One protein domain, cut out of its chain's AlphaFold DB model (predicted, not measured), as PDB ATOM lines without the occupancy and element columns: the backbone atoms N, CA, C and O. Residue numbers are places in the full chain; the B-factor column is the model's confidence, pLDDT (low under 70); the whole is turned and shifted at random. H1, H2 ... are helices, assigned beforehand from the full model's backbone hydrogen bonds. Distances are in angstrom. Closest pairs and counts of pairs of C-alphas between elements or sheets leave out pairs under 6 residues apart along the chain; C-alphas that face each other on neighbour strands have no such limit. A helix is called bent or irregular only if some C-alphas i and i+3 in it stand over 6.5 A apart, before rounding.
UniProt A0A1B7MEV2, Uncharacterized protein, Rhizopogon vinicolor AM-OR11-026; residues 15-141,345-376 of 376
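Overview. This is residues 15 to 141 and 345 to 376 of the 376 residues of an uncharacterized protein of Rhizopogon vinicolor AM-OR11-026 (UniProt A0A1B7MEV2). Two long helices, H6 and H8, lie side by side and run opposite ways, and H5 meets H6 at a corner at Asn 81, so that H5 is one arm of a wide V and the pair H6 and H8 is the other. Residues 25 to 59, with the short helices H2, H3 and H4, run across the open side of this V to the far end of H5, while H7 folds back at the other end of the pair, near H8, and H1 is apart from the other helices. The 159 printed residues include eight named helices, H1 to H8 in order along the chain, and no named strand; the class is all helix. The whole is loose, with a radius of gyration of the C-alphas of 21.4 A, and only just elongated, with spans of 69 by 43 by 24 A.

Along the chain. The printed part begins at Pro 15, and H1 takes residues 19 to 24, with C-alpha 19 at (-25.907, -25.871, -20.921). Residues 25 to 39 hold no named element. Three helices of four residues each follow: H2, residues 40 to 43, H3, residues 45 to 48, and H4, residues 51 to 54. H5, residues 60 to 80, is 30.2 A long from first to last C-alpha, beginning at C-alpha 60 at (-54.817, -34.886, -54.011). H6, residues 82 to 109, is 39.7 A long; it is neither bent nor irregular, but only just: C-alphas 92 and 95 are 6.0 A apart. H7, residues 113 to 128, measures 22.4 A. H8, residues 345 to 375, is the longest helix with 31 residues and 44.6 A, and its C-alpha 375 is at (-19.511, -35.235, -64.593).

Arrangement. H6 and H8 touch, with 32 pairs of C-alphas within 8 A, and the closest are those of His 97 and Trp 357, 4.9 A apart. They run opposite ways at a shallow tilt of 26 degrees, their centres 8.9 A apart. H7 is close to H8 but not clearly touching; their closest C-alphas are those of Val 123 and Cys 348, 7.2 A apart. H7 and H8 run the same way at a steep tilt of 50 degrees. H7 is also close to H6 but not clearly touching, with the C-alphas of Glu 108 and Leu 116 closest at 7.4 A, and these two run opposite ways at a steep tilt of 38 degrees. H5 and H6 meet only through their link, and H5 and H8 are apart. H3 is close to H5 but not clearly touching, the closest C-alphas being those of Ile 48 and His 70, 7.5 A apart. H4 stands likewise to H5, with the C-alphas of Val 51 and Leu 67 closest at 7.8 A. H2 and H3 meet only through their link, as do H3 and H4. H1 is apart from H2 and from H8. Every O i to N i+4 pair is within hydrogen-bond range in H5, H7 and H8; 23 of 24 are in H6 and 1 of 2 in H1, while H2, H3 and H4 are too short for such a pair.

Size, cuts and confidence. The two C-alphas farthest apart are those of Gly 59 and Glu 114, at 70.4 A. Residues 142 to 344 are not printed, and C-alphas 141 and 345 are 14.6 A apart across this cut, which the link from H7 to H8 crosses. Of the links that are printed whole, the one from H1 to H2, with 15 residues, is long, and the others are tight. Residues 129 to 141 hold no named element. The mean pLDDT of the printed part is 88.0; residue 41 and residues 138 to 141 are under 70. Asp 376 is the chain's last residue.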
ATOM      1  N   PRO A  15     -28.871 -23.379 -28.801       78.75
ATOM      2  CA  PRO A  15     -29.007 -22.415 -27.703       78.75
ATOM      3  C   PRO A  15     -30.242 -22.630 -26.819       78.75
ATOM      4  O   PRO A  15     -30.230 -22.234 -25.657       78.75
ATOM      5  N   THR A  16     -31.298 -23.259 -27.344       72.44
ATOM      6  CA  THR A  16     -32.528 -23.553 -26.585       72.44
ATOM      7  C   THR A  16     -32.390 -24.776 -25.676       72.44
ATOM      8  O   THR A  16     -33.223 -24.998 -24.798       72.44
ATOM      9  N   HIS A  17     -31.322 -25.561 -25.845       80.75
ATOM     10  CA  HIS A  17     -31.023 -26.693 -24.980       80.75
ATOM     11  C   HIS A  17     -30.278 -26.264 -23.708       80.75
ATOM     12  O   HIS A  17     -29.620 -25.222 -23.646       80.75
ATOM     13  N   ILE A  18     -30.325 -27.134 -22.694       75.12
ATOM     14  CA  ILE A  18     -29.566 -26.986 -21.446       75.12
ATOM     15  C   ILE A  18     -28.059 -26.828 -21.709       75.12
ATOM     16  O   ILE A  18     -27.524 -27.352 -22.687       75.12
ATOM     17  N   SER A  19     -27.345 -26.170 -20.793       74.06
ATOM     18  CA  SER A  19     -25.907 -25.871 -20.921       74.06
ATOM     19  C   SER A  19     -25.047 -27.101 -21.232       74.06
ATOM     20  O   SER A  19     -24.158 -27.038 -22.078       74.06
ATOM     21  N   ALA A  20     -25.359 -28.245 -20.617       80.81
ATOM     22  CA  ALA A  20     -24.651 -29.500 -20.860       80.81
ATOM     23  C   ALA A  20     -24.730 -29.948 -22.332       80.81
ATOM     24  O   ALA A  20     -23.810 -30.593 -22.833       80.81
ATOM     25  N   CYS A  21     -25.811 -29.619 -23.043       84.88
ATOM     26  CA  CYS A  21     -25.945 -29.940 -24.458       84.88
ATOM     27  C   CYS A  21     -25.096 -29.024 -25.341       84.88
ATOM     28  O   CYS A  21     -24.542 -29.491 -26.334       84.88
ATOM     29  N   GLN A  22     -24.959 -27.752 -24.963       81.69
ATOM     30  CA  GLN A  22     -24.269 -26.731 -25.755       81.69
ATOM     31  C   GLN A  22     -22.781 -27.036 -25.962       81.69
ATOM     32  O   GLN A  22     -22.212 -26.639 -26.974       81.69
ATOM     33  N   THR A  23     -22.153 -27.785 -25.052       88.50
ATOM     34  CA  THR A  23     -20.763 -28.243 -25.210       88.50
ATOM     35  C   THR A  23     -20.663 -29.673 -25.735       88.50
ATOM     36  O   THR A  23     -19.756 -29.986 -26.502       88.50
ATOM     37  N   ASN A  24     -21.593 -30.557 -25.360       89.88
ATOM     38  CA  ASN A  24     -21.519 -31.965 -25.749       89.88
ATOM     39  C   ASN A  24     -22.017 -32.236 -27.172       89.88
ATOM     40  O   ASN A  24     -21.484 -33.136 -27.812       89.88
ATOM     41  N   PHE A  25     -23.011 -31.504 -27.674       92.12
ATOM     42  CA  PHE A  25     -23.691 -31.800 -28.944       92.12
ATOM     43  C   PHE A  25     -23.496 -30.715 -30.013       92.12
ATOM     44  O   PHE A  25     -24.246 -30.662 -30.984       92.12
ATOM     45  N   SER A  26     -22.492 -29.852 -29.841       91.25
ATOM     46  CA  SER A  26     -22.215 -28.737 -30.748       91.25
ATOM     47  C   SER A  26     -21.417 -29.156 -31.976       91.25
ATOM     48  O   SER A  26     -20.299 -29.657 -31.858       91.25
ATOM     49  N   PHE A  27     -21.929 -28.826 -33.162       90.75
ATOM     50  CA  PHE A  27     -21.193 -28.951 -34.425       90.75
ATOM     51  C   PHE A  27     -19.876 -28.163 -34.436       90.75
ATOM     52  O   PHE A  27     -18.916 -28.583 -35.069       90.75
ATOM     53  N   ASN A  28     -19.793 -27.043 -33.709       89.81
ATOM     54  CA  ASN A  28     -18.577 -26.224 -33.686       89.81
ATOM     55  C   ASN A  28     -17.427 -26.880 -32.907       89.81
ATOM     56  O   ASN A  28     -16.271 -26.540 -33.136       89.81
ATOM     57  N   LEU A  29     -17.729 -27.794 -31.980       91.69
ATOM     58  CA  LEU A  29     -16.736 -28.366 -31.061       91.69
ATOM     59  C   LEU A  29     -16.333 -29.794 -31.437       91.69
ATOM     60  O   LEU A  29     -15.323 -30.301 -30.957       91.69
ATOM     61  N   ILE A  30     -17.109 -30.451 -32.299       91.44
ATOM     62  CA  ILE A  30     -16.946 -31.869 -32.620       91.44
ATOM     63  C   ILE A  30     -16.131 -32.042 -33.899       91.44
ATOM     64  O   ILE A  30     -16.394 -31.399 -34.913       91.44
ATOM     65  N   LYS A  31     -15.132 -32.925 -33.829       91.12
ATOM     66  CA  LYS A  31     -14.221 -33.225 -34.933       91.12
ATOM     67  C   LYS A  31     -14.925 -33.844 -36.137       91.12
ATOM     68  O   LYS A  31     -15.784 -34.709 -35.969       91.12
ATOM     69  N   GLY A  32     -14.520 -33.421 -37.335       90.12
ATOM     70  CA  GLY A  32     -15.050 -33.910 -38.610       90.12
ATOM     71  C   GLY A  32     -16.380 -33.280 -39.022       90.12
ATOM     72  O   GLY A  32     -17.021 -33.782 -39.939       90.12
ATOM     73  N   MET A  33     -16.812 -32.220 -38.337       91.38
ATOM     74  CA  MET A  33     -18.055 -31.509 -38.656       91.38
ATOM     75  C   MET A  33     -17.827 -30.268 -39.518       91.38
ATOM     76  O   MET A  33     -18.796 -29.723 -40.050       91.38
ATOM     77  N   ALA A  34     -16.577 -29.813 -39.661       93.88
ATOM     78  CA  ALA A  34     -16.246 -28.598 -40.394       93.88
ATOM     79  C   ALA A  34     -17.168 -27.413 -40.018       93.88
ATOM     80  O   ALA A  34     -17.413 -27.169 -38.827       93.88
ATOM     81  N   ARG A  35     -17.712 -26.664 -40.989       92.69
ATOM     82  CA  ARG A  35     -18.640 -25.546 -40.735       92.69
ATOM     83  C   ARG A  35     -20.116 -25.892 -40.929       92.69
ATOM     84  O   ARG A  35     -20.940 -24.977 -40.853       92.69
ATOM     85  N   THR A  36     -20.481 -27.171 -41.036       89.56
ATOM     86  CA  THR A  36     -21.888 -27.600 -41.171       89.56
ATOM     87  C   THR A  36     -22.761 -27.103 -40.015       89.56
ATOM     88  O   THR A  36     -22.301 -27.025 -38.874       89.56
ATOM     89  N   ASP A  37     -24.005 -26.726 -40.299       85.12
ATOM     90  CA  ASP A  37     -24.970 -26.218 -39.314       85.12
ATOM     91  C   ASP A  37     -26.039 -27.240 -38.907       85.12
ATOM     92  O   ASP A  37     -26.640 -27.094 -37.844       85.12
ATOM     93  N   GLY A  38     -26.223 -28.300 -39.699       86.50
ATOM     94  CA  GLY A  38     -27.274 -29.294 -39.493       86.50
ATOM     95  C   GLY A  38     -28.674 -28.824 -39.909       86.50
ATOM     96  O   GLY A  38     -29.628 -29.567 -39.706       86.50
ATOM     97  N   GLU A  39     -28.805 -27.645 -40.525       81.81
ATOM     98  CA  GLU A  39     -30.092 -26.984 -40.812       81.81
ATOM     99  C   GLU A  39     -30.589 -27.214 -42.245       81.81
ATOM    100  O   GLU A  39     -31.647 -26.729 -42.640       81.81
ATOM    101  N   ALA A  40     -29.843 -27.959 -43.065       75.06
ATOM    102  CA  ALA A  40     -30.142 -28.118 -44.491       75.06
ATOM    103  C   ALA A  40     -31.569 -28.638 -44.781       75.06
ATOM    104  O   ALA A  40     -32.147 -28.284 -45.811       75.06
ATOM    105  N   LEU A  41     -32.140 -29.445 -43.877       67.88
ATOM    106  CA  LEU A  41     -33.522 -29.934 -43.969       67.88
ATOM    107  C   LEU A  41     -34.558 -28.806 -43.817       67.88
ATOM    108  O   LEU A  41     -35.571 -28.817 -44.515       67.88
ATOM    109  N   GLU A  42     -34.292 -27.823 -42.956       76.56
ATOM    110  CA  GLU A  42     -35.181 -26.687 -42.681       76.56
ATOM    111  C   GLU A  42     -34.960 -25.541 -43.679       76.56
ATOM    112  O   GLU A  42     -35.913 -24.903 -44.127       76.56
ATOM    113  N   CYS A  43     -33.724 -25.327 -44.145       77.19
ATOM    114  CA  CYS A  43     -33.398 -24.298 -45.141       77.19
ATOM    115  C   CYS A  43     -34.201 -24.444 -46.447       77.19
ATOM    116  O   CYS A  43     -34.542 -23.444 -47.089       77.19
ATOM    117  N   GLY A  44     -34.546 -25.679 -46.834       76.75
ATOM    118  CA  GLY A  44     -35.380 -25.959 -48.007       76.75
ATOM    119  C   GLY A  44     -36.798 -25.386 -47.913       76.75
ATOM    120  O   GLY A  44     -37.429 -25.148 -48.946       76.75
ATOM    121  N   TRP A  45     -37.288 -25.100 -46.702       82.56
ATOM    122  CA  TRP A  45     -38.636 -24.570 -46.493       82.56
ATOM    123  C   TRP A  45     -38.793 -23.179 -47.103       82.56
ATOM    124  O   TRP A  45     -39.839 -22.868 -47.662       82.56
ATOM    125  N   SER A  46     -37.731 -22.369 -47.103       83.50
ATOM    126  CA  SER A  46     -37.735 -21.045 -47.739       83.50
ATOM    127  C   SER A  46     -38.137 -21.085 -49.221       83.50
ATOM    128  O   SER A  46     -38.834 -20.189 -49.691       83.50
ATOM    129  N   ASN A  47     -37.755 -22.146 -49.941       81.94
ATOM    130  CA  ASN A  47     -38.079 -22.328 -51.353       81.94
ATOM    131  C   ASN A  47     -39.480 -22.921 -51.574       81.94
ATOM    132  O   ASN A  47     -40.147 -22.544 -52.534       81.94
ATOM    133  N   ILE A  48     -39.935 -23.841 -50.713       86.44
ATOM    134  CA  ILE A  48     -41.221 -24.540 -50.903       86.44
ATOM    135  C   ILE A  48     -42.411 -23.808 -50.269       86.44
ATOM    136  O   ILE A  48     -43.538 -23.955 -50.733       86.44
ATOM    137  N   ASN A  49     -42.192 -22.983 -49.243       89.00
ATOM    138  CA  ASN A  49     -43.260 -22.255 -48.555       89.00
ATOM    139  C   ASN A  49     -44.133 -21.414 -49.510       89.00
ATOM    140  O   ASN A  49     -45.356 -21.458 -49.366       89.00
ATOM    141  N   PRO A  50     -43.581 -20.712 -50.523       89.88
ATOM    142  CA  PRO A  50     -44.394 -20.002 -51.514       89.88
ATOM    143  C   PRO A  50     -45.320 -20.905 -52.350       89.88
ATOM    144  O   PRO A  50     -46.350 -20.439 -52.828       89.88
ATOM    145  N   VAL A  51     -44.990 -22.190 -52.511       90.44
ATOM    146  CA  VAL A  51     -45.788 -23.183 -53.264       90.44
ATOM    147  C   VAL A  51     -46.994 -23.673 -52.450       90.44
ATOM    148  O   VAL A  51     -47.975 -24.189 -52.993       90.44
ATOM    149  N   ALA A  52     -46.976 -23.492 -51.128       89.44
ATOM    150  CA  ALA A  52     -48.048 -23.966 -50.258       89.44
ATOM    151  C   ALA A  52     -49.406 -23.316 -50.585       89.44
ATOM    152  O   ALA A  52     -50.440 -23.979 -50.512       89.44
ATOM    153  N   THR A  53     -49.422 -22.035 -50.966       87.69
ATOM    154  CA  THR A  53     -50.662 -21.313 -51.292       87.69
ATOM    155  C   THR A  53     -51.214 -21.692 -52.664       87.69
ATOM    156  O   THR A  53     -52.430 -21.821 -52.800       87.69
ATOM    157  N   SER A  54     -50.355 -21.927 -53.661       89.56
ATOM    158  CA  SER A  54     -50.774 -22.324 -55.013       89.56
ATOM    159  C   SER A  54     -51.294 -23.761 -55.073       89.56
ATOM    160  O   SER A  54     -52.188 -24.058 -55.861       89.56
ATOM    161  N   THR A  55     -50.791 -24.643 -54.207       92.94
ATOM    162  CA  THR A  55     -51.183 -26.062 -54.153       92.94
ATOM    163  C   THR A  55     -52.349 -26.356 -53.205       92.94
ATOM    164  O   THR A  55     -52.783 -27.504 -53.101       92.94
ATOM    165  N   ARG A  56     -52.884 -25.341 -52.508       92.31
ATOM    166  CA  ARG A  56     -53.901 -25.513 -51.455       92.31
ATOM    167  C   ARG A  56     -55.242 -26.036 -51.970       92.31
ATOM    168  O   ARG A  56     -55.841 -26.886 -51.323       92.31
ATOM    169  N   GLU A  57     -55.695 -25.529 -53.114       94.56
ATOM    170  CA  GLU A  57     -57.004 -25.867 -53.705       94.56
ATOM    171  C   GLU A  57     -56.916 -27.016 -54.729       94.56
ATOM    172  O   GLU A  57     -57.907 -27.378 -55.362       94.56
ATOM    173  N   MET A  58     -55.722 -27.580 -54.938       96.25
ATOM    174  CA  MET A  58     -55.508 -28.674 -55.885       96.25
ATOM    175  C   MET A  58     -56.058 -29.999 -55.340       96.25
ATOM    176  O   MET A  58     -55.980 -30.282 -54.145       96.25
ATOM    177  N   GLY A  59     -56.563 -30.855 -56.234       95.88
ATOM    178  CA  GLY A  59     -56.941 -32.226 -55.879       95.88
ATOM    179  C   GLY A  59     -55.730 -33.063 -55.421       95.88
ATOM    180  O   GLY A  59     -54.604 -32.748 -55.805       95.88
ATOM    181  N   PRO A  60     -55.919 -34.152 -54.646       92.88
ATOM    182  CA  PRO A  60     -54.817 -34.886 -54.011       92.88
ATOM    183  C   PRO A  60     -53.713 -35.376 -54.960       92.88
ATOM    184  O   PRO A  60     -52.540 -35.271 -54.619       92.88
ATOM    185  N   GLY A  61     -54.076 -35.880 -56.147       96.25
ATOM    186  CA  GLY A  61     -53.107 -36.323 -57.158       96.25
ATOM    187  C   GLY A  61     -52.318 -35.153 -57.743       96.25
ATOM    188  O   GLY A  61     -51.106 -35.093 -57.597       96.25
ATOM    189  N   SER A  62     -53.023 -34.156 -58.283       93.94
ATOM    190  CA  SER A  62     -52.402 -32.960 -58.869       93.94
ATOM    191  C   SER A  62     -51.541 -32.181 -57.872       93.94
ATOM    192  O   SER A  62     -50.532 -31.598 -58.253       93.94
ATOM    193  N   ARG A  63     -51.919 -32.182 -56.586       94.81
ATOM    194  CA  ARG A  63     -51.120 -31.590 -55.511       94.81
ATOM    195  C   ARG A  63     -49.805 -32.339 -55.299       94.81
ATOM    196  O   ARG A  63     -48.788 -31.687 -55.090       94.81
ATOM    197  N   HIS A  64     -49.826 -33.673 -55.298       94.31
ATOM    198  CA  HIS A  64     -48.601 -34.461 -55.169       94.31
ATOM    199  C   HIS A  64     -47.672 -34.237 -56.356       94.31
ATOM    200  O   HIS A  64     -46.515 -33.907 -56.124       94.31
ATOM    201  N   ASP A  65     -48.190 -34.321 -57.582       95.75
ATOM    202  CA  ASP A  65     -47.389 -34.135 -58.797       95.75
ATOM    203  C   ASP A  65     -46.738 -32.741 -58.816       95.75
ATOM    204  O   ASP A  65     -45.531 -32.619 -59.000       95.75
ATOM    205  N   ALA A  66     -47.503 -31.689 -58.497       93.62
ATOM    206  CA  ALA A  66     -46.973 -30.328 -58.434       93.62
ATOM    207  C   ALA A  66     -45.865 -30.166 -57.377       93.62
ATOM    208  O   ALA A  66     -44.863 -29.496 -57.621       93.62
ATOM    209  N   LEU A  67     -46.030 -30.758 -56.188       93.19
ATOM    210  CA  LEU A  67     -44.995 -30.712 -55.153       93.19
ATOM    211  C   LEU A  67     -43.743 -31.490 -55.576       93.19
ATOM    212  O   LEU A  67     -42.638 -30.994 -55.362       93.19
ATOM    213  N   ASP A  68     -43.906 -32.668 -56.178       94.12
ATOM    214  CA  ASP A  68     -42.793 -33.503 -56.634       94.12
ATOM    215  C   ASP A  68     -41.997 -32.824 -57.758       94.12
ATOM    216  O   ASP A  68     -40.765 -32.811 -57.715       94.12
ATOM    217  N   ASP A  69     -42.676 -32.141 -58.683       94.06
ATOM    218  CA  ASP A  69     -42.049 -31.301 -59.710       94.06
ATOM    219  C   ASP A  69     -41.210 -30.177 -59.081       94.06
ATOM    220  O   ASP A  69     -40.055 -29.964 -59.460       94.06
ATOM    221  N   HIS A  70     -41.739 -29.481 -58.068       93.00
ATOM    222  CA  HIS A  70     -41.005 -28.428 -57.360       93.00
ATOM    223  C   HIS A  70     -39.792 -28.963 -56.579       93.00
ATOM    224  O   HIS A  70     -38.734 -28.323 -56.567       93.00
ATOM    225  N   PHE A  71     -39.908 -30.124 -55.929       91.31
ATOM    226  CA  PHE A  71     -38.774 -30.761 -55.247       91.31
ATOM    227  C   PHE A  71     -37.727 -31.275 -56.240       91.31
ATOM    228  O   PHE A  71     -36.525 -31.144 -55.984       91.31
ATOM    229  N   SER A  72     -38.165 -31.802 -57.381       93.12
ATOM    230  CA  SER A  72     -37.299 -32.255 -58.468       93.12
ATOM    231  C   SER A  72     -36.538 -31.093 -59.104       93.12
ATOM    232  O   SER A  72     -35.316 -31.186 -59.236       93.12
ATOM    233  N   ASP A  73     -37.200 -29.966 -59.392       92.25
ATOM    234  CA  ASP A  73     -36.540 -28.729 -59.837       92.25
ATOM    235  C   ASP A  73     -35.509 -28.251 -58.808       92.25
ATOM    236  O   ASP A  73     -34.367 -27.955 -59.153       92.25
ATOM    237  N   TRP A  74     -35.857 -28.247 -57.517       89.75
ATOM    238  CA  TRP A  74     -34.919 -27.851 -56.464       89.75
ATOM    239  C   TRP A  74     -33.688 -28.764 -56.397       89.75
ATOM    240  O   TRP A  74     -32.560 -28.289 -56.223       89.75
ATOM    241  N   ASN A  75     -33.876 -30.077 -56.545       89.38
ATOM    242  CA  ASN A  75     -32.780 -31.041 -56.598       89.38
ATOM    243  C   ASN A  75     -31.904 -30.829 -57.834       89.38
ATOM    244  O   ASN A  75     -30.682 -30.759 -57.696       89.38
ATOM    245  N   TRP A  76     -32.510 -30.636 -59.005       91.56
ATOM    246  CA  TRP A  76     -31.795 -30.325 -60.239       91.56
ATOM    247  C   TRP A  76     -30.988 -29.028 -60.109       91.56
ATOM    248  O   TRP A  76     -29.780 -29.030 -60.337       91.56
ATOM    249  N   ARG A  77     -31.600 -27.943 -59.617       90.12
ATOM    250  CA  ARG A  77     -30.923 -26.658 -59.383       90.12
ATOM    251  C   ARG A  77     -29.755 -26.786 -58.413       90.12
ATOM    252  O   ARG A  77     -28.732 -26.145 -58.646       90.12
ATOM    253  N   LYS A  78     -29.867 -27.582 -57.345       86.50
ATOM    254  CA  LYS A  78     -28.738 -27.847 -56.433       86.50
ATOM    255  C   LYS A  78     -27.590 -28.537 -57.167       86.50
ATOM    256  O   LYS A  78     -26.468 -28.045 -57.102       86.50
ATOM    257  N   MET A  79     -27.884 -29.606 -57.909       87.19
ATOM    258  CA  MET A  79     -26.878 -30.352 -58.672       87.19
ATOM    259  C   MET A  79     -26.187 -29.475 -59.720       87.19
ATOM    260  O   MET A  79     -24.961 -29.434 -59.779       87.19
ATOM    261  N   SER A  80     -26.953 -28.717 -60.507       89.25
ATOM    262  CA  SER A  80     -26.411 -27.844 -61.554       89.25
ATOM    263  C   SER A  80     -25.612 -26.661 -61.004       89.25
ATOM    264  O   SER A  80     -24.710 -26.172 -61.679       89.25
ATOM    265  N   ASN A  81     -25.908 -26.199 -59.786       90.50
ATOM    266  CA  ASN A  81     -25.203 -25.076 -59.159       90.50
ATOM    267  C   ASN A  81     -24.105 -25.505 -58.178       90.50
ATOM    268  O   ASN A  81     -23.506 -24.633 -57.542       90.50
ATOM    269  N   PHE A  82     -23.811 -26.804 -58.037       89.62
ATOM    270  CA  PHE A  82     -22.841 -27.268 -57.042       89.62
ATOM    271  C   PHE A  82     -21.456 -26.656 -57.241       89.62
ATOM    272  O   PHE A  82     -20.851 -26.200 -56.274       89.62
ATOM    273  N   SER A  83     -20.980 -26.565 -58.483       88.38
ATOM    274  CA  SER A  83     -19.674 -25.978 -58.800       88.38
ATOM    275  C   SER A  83     -19.560 -24.520 -58.336       88.38
ATOM    276  O   SER A  83     -18.593 -24.143 -57.675       88.38
ATOM    277  N   VAL A  84     -20.582 -23.706 -58.617       91.75
ATOM    278  CA  VAL A  84     -20.645 -22.293 -58.212       91.75
ATOM    279  C   VAL A  84     -20.774 -22.164 -56.693       91.75
ATOM    280  O   VAL A  84     -20.122 -21.314 -56.081       91.75
ATOM    281  N   PHE A  85     -21.594 -23.013 -56.071       92.44
ATOM    282  CA  PHE A  85     -21.801 -23.024 -54.626       92.44
ATOM    283  C   PHE A  85     -20.514 -23.371 -53.867       92.44
ATOM    284  O   PHE A  85     -20.124 -22.617 -52.974       92.44
ATOM    285  N   LEU A  86     -19.845 -24.463 -54.248       94.50
ATOM    286  CA  LEU A  86     -18.609 -24.928 -53.619       94.50
ATOM    287  C   LEU A  86     -17.474 -23.921 -53.811       94.50
ATOM    288  O   LEU A  86     -16.790 -23.593 -52.848       94.50
ATOM    289  N   LEU A  87     -17.326 -23.340 -55.009       94.50
ATOM    290  CA  LEU A  87     -16.326 -22.296 -55.249       94.50
ATOM    291  C   LEU A  87     -16.549 -21.071 -54.354       94.50
ATOM    292  O   LEU A  87     -15.594 -20.517 -53.809       94.50
ATOM    293  N   ARG A  88     -17.802 -20.631 -54.195       96.00
ATOM    294  CA  ARG A  88     -18.136 -19.518 -53.296       96.00
ATOM    295  C   ARG A  88     -17.785 -19.859 -51.849       96.00
ATOM    296  O   ARG A  88     -17.182 -19.028 -51.179       96.00
ATOM    297  N   LYS A  89     -18.133 -21.066 -51.395       95.31
ATOM    298  CA  LYS A  89     -17.801 -21.542 -50.048       95.31
ATOM    299  C   LYS A  89     -16.295 -21.619 -49.827       95.31
ATOM    300  O   LYS A  89     -15.825 -21.153 -48.802       95.31
ATOM    301  N   LEU A  90     -15.529 -22.091 -50.807       96.25
ATOM    302  CA  LEU A  90     -14.073 -22.181 -50.696       96.25
ATOM    303  C   LEU A  90     -13.416 -20.796 -50.605       96.25
ATOM    304  O   LEU A  90     -12.513 -20.592 -49.797       96.25
ATOM    305  N   LYS A  91     -13.907 -19.820 -51.382       96.69
ATOM    306  CA  LYS A  91     -13.450 -18.419 -51.311       96.69
ATOM    307  C   LYS A  91     -13.736 -17.750 -49.966       96.69
ATOM    308  O   LYS A  91     -13.049 -16.796 -49.626       96.69
ATOM    309  N   GLU A  92     -14.749 -18.212 -49.238       94.50
ATOM    310  CA  GLU A  92     -15.048 -17.775 -47.871       94.50
ATOM    311  C   GLU A  92     -14.198 -18.542 -46.850       94.50
ATOM    312  O   GLU A  92     -13.626 -17.938 -45.948       94.50
ATOM    313  N   ALA A  93     -14.073 -19.859 -47.017       96.00
ATOM    314  CA  ALA A  93     -13.413 -20.736 -46.062       96.00
ATOM    315  C   ALA A  93     -11.909 -20.489 -45.948       96.00
ATOM    316  O   ALA A  93     -11.400 -20.515 -44.835       96.00
ATOM    317  N   ILE A  94     -11.208 -20.206 -47.054       96.31
ATOM    318  CA  ILE A  94      -9.754 -19.969 -47.025       96.31
ATOM    319  C   ILE A  94      -9.397 -18.737 -46.168       96.31
ATOM    320  O   ILE A  94      -8.656 -18.903 -45.204       96.31
ATOM    321  N   PRO A  95      -9.956 -17.529 -46.409       95.12
ATOM    322  CA  PRO A  95      -9.668 -16.378 -45.550       95.12
ATOM    323  C   PRO A  95     -10.053 -16.592 -44.083       95.12
ATOM    324  O   PRO A  95      -9.350 -16.129 -43.192       95.12
ATOM    325  N   GLN A  96     -11.170 -17.281 -43.821       93.12
ATOM    326  CA  GLN A  96     -11.611 -17.568 -42.454       93.12
ATOM    327  C   GLN A  96     -10.665 -18.545 -41.750       93.12
ATOM    328  O   GLN A  96     -10.311 -18.330 -40.596       93.12
ATOM    329  N   HIS A  97     -10.221 -19.590 -42.450       94.69
ATOM    330  CA  HIS A  97      -9.189 -20.504 -41.976       94.69
ATOM    331  C   HIS A  97      -7.906 -19.751 -41.620       94.69
ATOM    332  O   HIS A  97      -7.428 -19.880 -40.495       94.69
ATOM    333  N   ASP A  98      -7.391 -18.939 -42.543       92.06
ATOM    334  CA  ASP A  98      -6.124 -18.230 -42.357       92.06
ATOM    335  C   ASP A  98      -6.201 -17.268 -41.165       92.06
ATOM    336  O   ASP A  98      -5.297 -17.246 -40.328       92.06
ATOM    337  N   GLN A  99      -7.315 -16.538 -41.029       87.06
ATOM    338  CA  GLN A  99      -7.546 -15.653 -39.889       87.06
ATOM    339  C   GLN A  99      -7.598 -16.431 -38.571       87.06
ATOM    340  O   GLN A  99      -6.900 -16.080 -37.629       87.06
ATOM    341  N   HIS A 100      -8.383 -17.510 -38.496       87.75
ATOM    342  CA  HIS A 100      -8.535 -18.264 -37.251       87.75
ATOM    343  C   HIS A 100      -7.270 -19.018 -36.833       87.75
ATOM    344  O   HIS A 100      -7.055 -19.214 -35.638       87.75
ATOM    345  N   ILE A 101      -6.439 -19.443 -37.787       90.06
ATOM    346  CA  ILE A 101      -5.123 -20.018 -37.494       90.06
ATOM    347  C   ILE A 101      -4.168 -18.944 -36.973       90.06
ATOM    348  O   ILE A 101      -3.462 -19.213 -36.003       90.06
ATOM    349  N   SER A 102      -4.173 -17.740 -37.561       81.62
ATOM    350  CA  SER A 102      -3.400 -16.604 -37.037       81.62
ATOM    351  C   SER A 102      -3.828 -16.269 -35.611       81.62
ATOM    352  O   SER A 102      -3.006 -16.338 -34.705       81.62
ATOM    353  N   ASP A 103      -5.127 -16.040 -35.389       73.94
ATOM    354  CA  ASP A 103      -5.679 -15.697 -34.074       73.94
ATOM    355  C   ASP A 103      -5.333 -16.754 -33.013       73.94
ATOM    356  O   ASP A 103      -5.070 -16.426 -31.856       73.94
ATOM    357  N   LEU A 104      -5.351 -18.040 -33.390       81.38
ATOM    358  CA  LEU A 104      -4.968 -19.129 -32.495       81.38
ATOM    359  C   LEU A 104      -3.475 -19.087 -32.169       81.38
ATOM    360  O   LEU A 104      -3.126 -19.266 -31.007       81.38
ATOM    361  N   ALA A 105      -2.611 -18.849 -33.156       80.31
ATOM    362  CA  ALA A 105      -1.171 -18.751 -32.937       80.31
ATOM    363  C   ALA A 105      -0.824 -17.583 -32.000       80.31
ATOM    364  O   ALA A 105      -0.076 -17.773 -31.042       80.31
ATOM    365  N   ASP A 106      -1.440 -16.419 -32.217       73.69
ATOM    366  CA  ASP A 106      -1.275 -15.240 -31.360       73.69
ATOM    367  C   ASP A 106      -1.782 -15.514 -29.934       73.69
ATOM    368  O   ASP A 106      -1.170 -15.111 -28.941       73.69
ATOM    369  N   PHE A 107      -2.889 -16.252 -29.806       73.94
ATOM    370  CA  PHE A 107      -3.411 -16.652 -28.502       73.94
ATOM    371  C   PHE A 107      -2.489 -17.661 -27.800       73.94
ATOM    372  O   PHE A 107      -2.248 -17.547 -26.598       73.94
ATOM    373  N   GLU A 108      -1.944 -18.635 -28.526       79.75
ATOM    374  CA  GLU A 108      -1.014 -19.629 -27.986       79.75
ATOM    375  C   GLU A 108       0.315 -19.009 -27.544       79.75
ATOM    376  O   GLU A 108       0.850 -19.420 -26.516       79.75
ATOM    377  N   GLU A 109       0.814 -17.974 -28.226       74.19
ATOM    378  CA  GLU A 109       2.022 -17.246 -27.808       74.19
ATOM    379  C   GLU A 109       1.871 -16.616 -26.411       74.19
ATOM    380  O   GLU A 109       2.826 -16.565 -25.632       74.19
ATOM    381  N   ALA A 110       0.656 -16.197 -26.052       72.12
ATOM    382  CA  ALA A 110       0.357 -15.606 -24.751       72.12
ATOM    383  C   ALA A 110       0.198 -16.637 -23.611       72.12
ATOM    384  O   ALA A 110       0.077 -16.244 -22.446       72.12
ATOM    385  N   ILE A 111       0.177 -17.943 -23.905       71.50
ATOM    386  CA  ILE A 111      -0.096 -19.001 -22.921       71.50
ATOM    387  C   ILE A 111       1.200 -19.758 -22.569       71.50
ATOM    388  O   ILE A 111       1.940 -20.177 -23.459       71.50
ATOM    389  N   PRO A 112       1.477 -20.034 -21.277       80.75
ATOM    390  CA  PRO A 112       2.618 -20.860 -20.887       80.75
ATOM    391  C   PRO A 112       2.616 -22.235 -21.573       80.75
ATOM    392  O   PRO A 112       1.614 -22.955 -21.553       80.75
ATOM    393  N   ALA A 113       3.770 -22.645 -22.110       81.50
ATOM    394  CA  ALA A 113       3.914 -23.890 -22.876       81.50
ATOM    395  C   ALA A 113       3.493 -25.158 -22.099       81.50
ATOM    396  O   ALA A 113       2.983 -26.119 -22.685       81.50
ATOM    397  N   GLU A 114       3.669 -25.165 -20.776       80.88
ATOM    398  CA  GLU A 114       3.227 -26.256 -19.897       80.88
ATOM    399  C   GLU A 114       1.693 -26.404 -19.886       80.88
ATOM    400  O   GLU A 114       1.159 -27.510 -20.049       80.88
ATOM    401  N   SER A 115       0.978 -25.280 -19.783       81.06
ATOM    402  CA  SER A 115      -0.487 -25.230 -19.833       81.06
ATOM    403  C   SER A 115      -1.003 -25.690 -21.194       81.06
ATOM    404  O   SER A 115      -1.868 -26.565 -21.250       81.06
ATOM    405  N   LEU A 116      -0.417 -25.192 -22.290       83.25
ATOM    406  CA  LEU A 116      -0.780 -25.614 -23.647       83.25
ATOM    407  C   LEU A 116      -0.600 -27.115 -23.845       83.25
ATOM    408  O   LEU A 116      -1.500 -27.776 -24.362       83.25
ATOM    409  N   THR A 117       0.532 -27.672 -23.415       91.56
ATOM    410  CA  THR A 117       0.803 -29.113 -23.541       91.56
ATOM    411  C   THR A 117      -0.275 -29.926 -22.829       91.56
ATOM    412  O   THR A 117      -0.817 -30.884 -23.387       91.56
ATOM    413  N   THR A 118      -0.649 -29.501 -21.622       92.00
ATOM    414  CA  THR A 118      -1.714 -30.132 -20.840       92.00
ATOM    415  C   THR A 118      -3.056 -30.057 -21.568       92.00
ATOM    416  O   THR A 118      -3.737 -31.074 -21.724       92.00
ATOM    417  N   TRP A 119      -3.440 -28.884 -22.069       91.81
ATOM    418  CA  TRP A 119      -4.739 -28.679 -22.715       91.81
ATOM    419  C   TRP A 119      -4.861 -29.424 -24.045       91.81
ATOM    420  O   TRP A 119      -5.895 -30.040 -24.307       91.81
ATOM    421  N   HIS A 120      -3.787 -29.490 -24.833       94.19
ATOM    422  CA  HIS A 120      -3.722 -30.318 -26.038       94.19
ATOM    423  C   HIS A 120      -3.976 -31.798 -25.737       94.19
ATOM    424  O   HIS A 120      -4.724 -32.462 -26.463       94.19
ATOM    425  N   VAL A 121      -3.384 -32.334 -24.664       94.44
ATOM    426  CA  VAL A 121      -3.616 -33.722 -24.233       94.44
ATOM    427  C   VAL A 121      -5.069 -33.924 -23.803       94.44
ATOM    428  O   VAL A 121      -5.668 -34.944 -24.152       94.44
ATOM    429  N   MET A 122      -5.660 -32.957 -23.096       91.94
ATOM    430  CA  MET A 122      -7.068 -33.010 -22.694       91.94
ATOM    431  C   MET A 122      -8.007 -33.045 -23.903       91.94
ATOM    432  O   MET A 122      -8.860 -33.932 -23.976       91.94
ATOM    433  N   VAL A 123      -7.831 -32.133 -24.867       93.62
ATOM    434  CA  VAL A 123      -8.657 -32.063 -26.085       93.62
ATOM    435  C   VAL A 123      -8.508 -33.335 -26.908       93.62
ATOM    436  O   VAL A 123      -9.506 -34.002 -27.166       93.62
ATOM    437  N   LYS A 124      -7.276 -33.757 -27.228       92.56
ATOM    438  CA  LYS A 124      -7.035 -35.002 -27.983       92.56
ATOM    439  C   LYS A 124      -7.608 -36.225 -27.270       92.56
ATOM    440  O   LYS A 124      -8.182 -37.112 -27.900       92.56
ATOM    441  N   GLY A 125      -7.466 -36.280 -25.946       92.31
ATOM    442  CA  GLY A 125      -8.002 -37.357 -25.124       92.31
ATOM    443  C   GLY A 125      -9.528 -37.428 -25.165       92.31
ATOM    444  O   GLY A 125     -10.071 -38.534 -25.226       92.31
ATOM    445  N   TRP A 126     -10.201 -36.278 -25.141       92.31
ATOM    446  CA  TRP A 126     -11.656 -36.172 -25.216       92.31
ATOM    447  C   TRP A 126     -12.197 -36.428 -26.628       92.31
ATOM    448  O   TRP A 126     -13.176 -37.154 -26.776       92.31
ATOM    449  N   GLU A 127     -11.535 -35.926 -27.673       90.75
ATOM    450  CA  GLU A 127     -11.895 -36.210 -29.070       90.75
ATOM    451  C   GLU A 127     -11.796 -37.707 -29.393       90.75
ATOM    452  O   GLU A 127     -12.646 -38.249 -30.096       90.75
ATOM    453  N   ALA A 128     -10.788 -38.396 -28.845       88.94
ATOM    454  CA  ALA A 128     -10.636 -39.841 -28.996       88.94
ATOM    455  C   ALA A 128     -11.653 -40.643 -28.164       88.94
ATOM    456  O   ALA A 128     -12.070 -41.727 -28.570       88.94
ATOM    457  N   ASN A 129     -12.036 -40.141 -26.984       88.50
ATOM    458  CA  ASN A 129     -13.032 -40.770 -26.121       88.50
ATOM    459  C   ASN A 129     -13.864 -39.722 -25.375       88.50
ATOM    460  O   ASN A 129     -13.482 -39.238 -24.305       88.50
ATOM    461  N   ARG A 130     -15.069 -39.474 -25.895       86.81
ATOM    462  CA  ARG A 130     -16.028 -38.497 -25.357       86.81
ATOM    463  C   ARG A 130     -16.654 -38.889 -24.013       86.81
ATOM    464  O   ARG A 130     -17.405 -38.100 -23.455       86.81
ATOM    465  N   SER A 131     -16.330 -40.070 -23.476       85.94
ATOM    466  CA  SER A 131     -16.684 -40.458 -22.100       85.94
ATOM    467  C   SER A 131     -15.776 -39.802 -21.052       85.94
ATOM    468  O   SER A 131     -16.084 -39.838 -19.864       85.94
ATOM    469  N   LYS A 132     -14.629 -39.238 -21.463       86.00
ATOM    470  CA  LYS A 132     -13.735 -38.487 -20.571       86.00
ATOM    471  C   LYS A 132     -14.319 -37.111 -20.236       86.00
ATOM    472  O   LYS A 132     -15.234 -36.632 -20.902       86.00
ATOM    473  N   ALA A 133     -13.752 -36.465 -19.218       86.19
ATOM    474  CA  ALA A 133     -14.137 -35.115 -18.821       86.19
ATOM    475  C   ALA A 133     -14.083 -34.147 -20.015       86.19
ATOM    476  O   ALA A 133     -13.085 -34.089 -20.735       86.19
ATOM    477  N   ASN A 134     -15.170 -33.405 -20.215       88.62
ATOM    478  CA  ASN A 134     -15.293 -32.465 -21.317       88.62
ATOM    479  C   ASN A 134     -14.427 -31.212 -21.037       88.62
ATOM    480  O   ASN A 134     -14.681 -30.517 -20.048       88.62
ATOM    481  N   PRO A 135     -13.425 -30.900 -21.883       89.88
ATOM    482  CA  PRO A 135     -12.520 -29.774 -21.663       89.88
ATOM    483  C   PRO A 135     -13.193 -28.401 -21.826       89.88
ATOM    484  O   PRO A 135     -12.661 -27.406 -21.343       89.88
ATOM    485  N   PHE A 136     -14.372 -28.343 -22.449       87.62
ATOM    486  CA  PHE A 136     -15.159 -27.125 -22.654       87.62
ATOM    487  C   PHE A 136     -16.036 -26.749 -21.447       87.62
ATOM    488  O   PHE A 136     -16.626 -25.671 -21.440       87.62
ATOM    489  N   ASN A 137     -16.137 -27.616 -20.432       81.88
ATOM    490  CA  ASN A 137     -16.925 -27.357 -19.226       81.88
ATOM    491  C   ASN A 137     -16.054 -26.799 -18.095       81.88
ATOM    492  O   ASN A 137     -14.915 -27.229 -17.906       81.88
ATOM    493  N   LEU A 138     -16.622 -25.889 -17.301       69.00
ATOM    494  CA  LEU A 138     -16.045 -25.441 -16.030       69.00
ATOM    495  C   LEU A 138     -16.026 -26.592 -15.016       69.00
ATOM    496  O   LEU A 138     -16.984 -27.359 -14.920       69.00
ATOM    497  N   THR A 139     -14.925 -26.716 -14.273       58.19
ATOM    498  CA  THR A 139     -14.708 -27.813 -13.315       58.19
ATOM    499  C   THR A 139     -15.422 -27.578 -11.977       58.19
ATOM    500  O   THR A 139     -15.760 -28.542 -11.295       58.19
ATOM    501  N   SER A 140     -15.709 -26.326 -11.605       51.44
ATOM    502  CA  SER A 140     -16.529 -25.986 -10.441       51.44
ATOM    503  C   SER A 140     -17.971 -25.730 -10.887       51.44
ATOM    504  O   SER A 140     -18.238 -24.874 -11.727       51.44
ATOM    505  N   ALA A 141     -18.922 -26.505 -10.363       48.00
ATOM    506  CA  ALA A 141     -20.337 -26.200 -10.526       48.00
ATOM    507  C   ALA A 141     -20.697 -25.097  -9.516       48.00
ATOM    508  O   ALA A 141     -20.707 -25.381  -8.316       48.00
ATOM    509  N   ILE A 345     -10.859 -23.042 -21.512       85.56
ATOM    510  CA  ILE A 345     -12.119 -23.193 -22.261       85.56
ATOM    511  C   ILE A 345     -12.102 -22.329 -23.520       85.56
ATOM    512  O   ILE A 345     -12.455 -22.825 -24.592       85.56
ATOM    513  N   GLU A 346     -11.673 -21.073 -23.413       82.31
ATOM    514  CA  GLU A 346     -11.566 -20.176 -24.567       82.31
ATOM    515  C   GLU A 346     -10.515 -20.666 -25.566       82.31
ATOM    516  O   GLU A 346     -10.803 -20.733 -26.761       82.31
ATOM    517  N   TRP A 347      -9.358 -21.137 -25.093       89.75
ATOM    518  CA  TRP A 347      -8.364 -21.784 -25.948       89.75
ATOM    519  C   TRP A 347      -8.937 -23.032 -26.632       89.75
ATOM    520  O   TRP A 347      -8.819 -23.173 -27.844       89.75
ATOM    521  N   CYS A 348      -9.648 -23.905 -25.907       92.44
ATOM    522  CA  CYS A 348     -10.267 -25.100 -26.491       92.44
ATOM    523  C   CYS A 348     -11.259 -24.728 -27.602       92.44
ATOM    524  O   CYS A 348     -11.301 -25.404 -28.632       92.44
ATOM    525  N   LYS A 349     -12.067 -23.675 -27.410       89.12
ATOM    526  CA  LYS A 349     -13.017 -23.184 -28.422       89.12
ATOM    527  C   LYS A 349     -12.295 -22.610 -29.637       89.12
ATOM    528  O   LYS A 349     -12.665 -22.967 -30.753       89.12
ATOM    529  N   ALA A 350     -11.282 -21.766 -29.435       85.38
ATOM    530  CA  ALA A 350     -10.477 -21.192 -30.512       85.38
ATOM    531  C   ALA A 350      -9.773 -22.291 -31.323       85.38
ATOM    532  O   ALA A 350      -9.925 -22.357 -32.541       85.38
ATOM    533  N   HIS A 351      -9.124 -23.233 -30.631       93.94
ATOM    534  CA  HIS A 351      -8.487 -24.405 -31.223       93.94
ATOM    535  C   HIS A 351      -9.488 -25.257 -32.013       93.94
ATOM    536  O   HIS A 351      -9.225 -25.635 -33.156       93.94
ATOM    537  N   ALA A 352     -10.665 -25.556 -31.450       94.44
ATOM    538  CA  ALA A 352     -11.704 -26.284 -32.175       94.44
ATOM    539  C   ALA A 352     -12.163 -25.515 -33.422       94.44
ATOM    540  O   ALA A 352     -12.285 -26.111 -34.488       94.44
ATOM    541  N   HIS A 353     -12.370 -24.202 -33.316       90.81
ATOM    542  CA  HIS A 353     -12.856 -23.376 -34.416       90.81
ATOM    543  C   HIS A 353     -11.861 -23.304 -35.579       90.81
ATOM    544  O   HIS A 353     -12.269 -23.509 -36.723       90.81
ATOM    545  N   ALA A 354     -10.573 -23.104 -35.294       92.19
ATOM    546  CA  ALA A 354      -9.514 -23.120 -36.300       92.19
ATOM    547  C   ALA A 354      -9.458 -24.474 -37.031       92.19
ATOM    548  O   ALA A 354      -9.490 -24.526 -38.260       92.19
ATOM    549  N   ASN A 355      -9.513 -25.583 -36.283       95.81
ATOM    550  CA  ASN A 355      -9.565 -26.925 -36.869       95.81
ATOM    551  C   ASN A 355     -10.837 -27.169 -37.701       95.81
ATOM    552  O   ASN A 355     -10.774 -27.836 -38.728       95.81
ATOM    553  N   ARG A 356     -11.998 -26.631 -37.301       95.88
ATOM    554  CA  ARG A 356     -13.240 -26.742 -38.091       95.88
ATOM    555  C   ARG A 356     -13.157 -25.985 -39.418       95.88
ATOM    556  O   ARG A 356     -13.756 -26.431 -40.391       95.88
ATOM    557  N   TRP A 357     -12.445 -24.862 -39.479       96.19
ATOM    558  CA  TRP A 357     -12.218 -24.157 -40.744       96.19
ATOM    559  C   TRP A 357     -11.208 -24.868 -41.639       96.19
ATOM    560  O   TRP A 357     -11.424 -24.922 -42.845       96.19
ATOM    561  N   LEU A 358     -10.167 -25.473 -41.061       96.75
ATOM    562  CA  LEU A 358      -9.252 -26.338 -41.810       96.75
ATOM    563  C   LEU A 358     -10.010 -27.510 -42.451       96.75
ATOM    564  O   LEU A 358      -9.924 -27.713 -43.661       96.75
ATOM    565  N   GLU A 359     -10.823 -28.219 -41.663       96.81
ATOM    566  CA  GLU A 359     -11.674 -29.307 -42.162       96.81
ATOM    567  C   GLU A 359     -12.625 -28.837 -43.273       96.81
ATOM    568  O   GLU A 359     -12.848 -29.562 -44.236       96.81
ATOM    569  N   GLU A 360     -13.184 -27.627 -43.173       97.00
ATOM    570  CA  GLU A 360     -14.061 -27.068 -44.212       97.00
ATOM    571  C   GLU A 360     -13.316 -26.870 -45.530       97.00
ATOM    572  O   GLU A 360     -13.838 -27.237 -46.581       97.00
ATOM    573  N   VAL A 361     -12.092 -26.340 -45.495       97.50
ATOM    574  CA  VAL A 361     -11.268 -26.183 -46.701       97.50
ATOM    575  C   VAL A 361     -10.974 -27.547 -47.332       97.50
ATOM    576  O   VAL A 361     -11.181 -27.713 -48.535       97.50
ATOM    577  N   GLU A 362     -10.552 -28.530 -46.533       96.81
ATOM    578  CA  GLU A 362     -10.249 -29.890 -47.003       96.81
ATOM    579  C   GLU A 362     -11.479 -30.574 -47.619       96.81
ATOM    580  O   GLU A 362     -11.407 -31.129 -48.720       96.81
ATOM    581  N   LEU A 363     -12.629 -30.503 -46.942       95.56
ATOM    582  CA  LEU A 363     -13.873 -31.098 -47.425       95.56
ATOM    583  C   LEU A 363     -14.376 -30.407 -48.689       95.56
ATOM    584  O   LEU A 363     -14.784 -31.093 -49.621       95.56
ATOM    585  N   LEU A 364     -14.323 -29.077 -48.769       96.12
ATOM    586  CA  LEU A 364     -14.744 -28.351 -49.969       96.12
ATOM    587  C   LEU A 364     -13.880 -28.713 -51.179       96.12
ATOM    588  O   LEU A 364     -14.419 -28.907 -52.267       96.12
ATOM    589  N   GLN A 365     -12.564 -28.845 -51.004       95.25
ATOM    590  CA  GLN A 365     -11.666 -29.289 -52.074       95.25
ATOM    591  C   GLN A 365     -11.990 -30.714 -52.537       95.25
ATOM    592  O   GLN A 365     -12.062 -30.972 -53.743       95.25
ATOM    593  N   GLU A 366     -12.227 -31.630 -51.599       95.50
ATOM    594  CA  GLU A 366     -12.595 -33.011 -51.915       95.50
ATOM    595  C   GLU A 366     -13.971 -33.099 -52.595       95.50
ATOM    596  O   GLU A 366     -14.119 -33.814 -53.586       95.50
ATOM    597  N   GLU A 367     -14.968 -32.340 -52.141       93.94
ATOM    598  CA  GLU A 367     -16.284 -32.280 -52.785       93.94
ATOM    599  C   GLU A 367     -16.195 -31.682 -54.193       93.94
ATOM    600  O   GLU A 367     -16.794 -32.214 -55.126       93.94
ATOM    601  N   MET A 368     -15.377 -30.646 -54.408       93.56
ATOM    602  CA  MET A 368     -15.122 -30.121 -55.756       93.56
ATOM    603  C   MET A 368     -14.504 -31.185 -56.670       93.56
ATOM    604  O   MET A 368     -14.930 -31.329 -57.816       93.56
ATOM    605  N   ARG A 369     -13.545 -31.973 -56.167       94.50
ATOM    606  CA  ARG A 369     -12.943 -33.087 -56.914       94.50
ATOM    607  C   ARG A 369     -13.976 -34.165 -57.260       94.50
ATOM    608  O   ARG A 369     -13.979 -34.659 -58.386       94.50
ATOM    609  N   ARG A 370     -14.852 -34.531 -56.316       92.75
ATOM    610  CA  ARG A 370     -15.936 -35.510 -56.535       92.75
ATOM    611  C   ARG A 370     -16.950 -35.027 -57.559       92.75
ATOM    612  O   ARG A 370     -17.380 -35.822 -58.384       92.75
ATOM    613  N   VAL A 371     -17.303 -33.744 -57.522       89.62
ATOM    614  CA  VAL A 371     -18.217 -33.135 -58.494       89.62
ATOM    615  C   VAL A 371     -17.638 -33.226 -59.903       89.62
ATOM    616  O   VAL A 371     -18.352 -33.653 -60.802       89.62
ATOM    617  N   LEU A 372     -16.357 -32.897 -60.099       89.06
ATOM    618  CA  LEU A 372     -15.705 -33.050 -61.406       89.06
ATOM    619  C   LEU A 372     -15.735 -34.511 -61.880       89.06
ATOM    620  O   LEU A 372     -16.231 -34.782 -62.965       89.06
ATOM    621  N   ALA A 373     -15.342 -35.452 -61.018       90.75
ATOM    622  CA  ALA A 373     -15.333 -36.878 -61.345       90.75
ATOM    623  C   ALA A 373     -16.727 -37.496 -61.580       90.75
ATOM    624  O   ALA A 373     -16.818 -38.580 -62.141       90.75
ATOM    625  N   PHE A 374     -17.803 -36.868 -61.098       86.56
ATOM    626  CA  PHE A 374     -19.175 -37.309 -61.363       86.56
ATOM    627  C   PHE A 374     -19.662 -36.889 -62.758       86.56
ATOM    628  O   PHE A 374     -20.547 -37.537 -63.313       86.56
ATOM    629  N   PHE A 375     -19.130 -35.783 -63.289       80.75
ATOM    630  CA  PHE A 375     -19.511 -35.235 -64.593       80.75
ATOM    631  C   PHE A 375     -18.550 -35.613 -65.733       80.75
ATOM    632  O   PHE A 375     -18.920 -35.414 -66.892       80.75
ATOM    633  N   ASP A 376     -17.363 -36.134 -65.408       77.44
ATOM    634  CA  ASP A 376     -16.464 -36.848 -66.330       77.44
ATOM    635  C   ASP A 376     -17.015 -38.246 -66.667       77.44
ATOM    636  O   ASP A 376     -16.929 -38.644 -67.857       77.44
TER     637      ASP A 376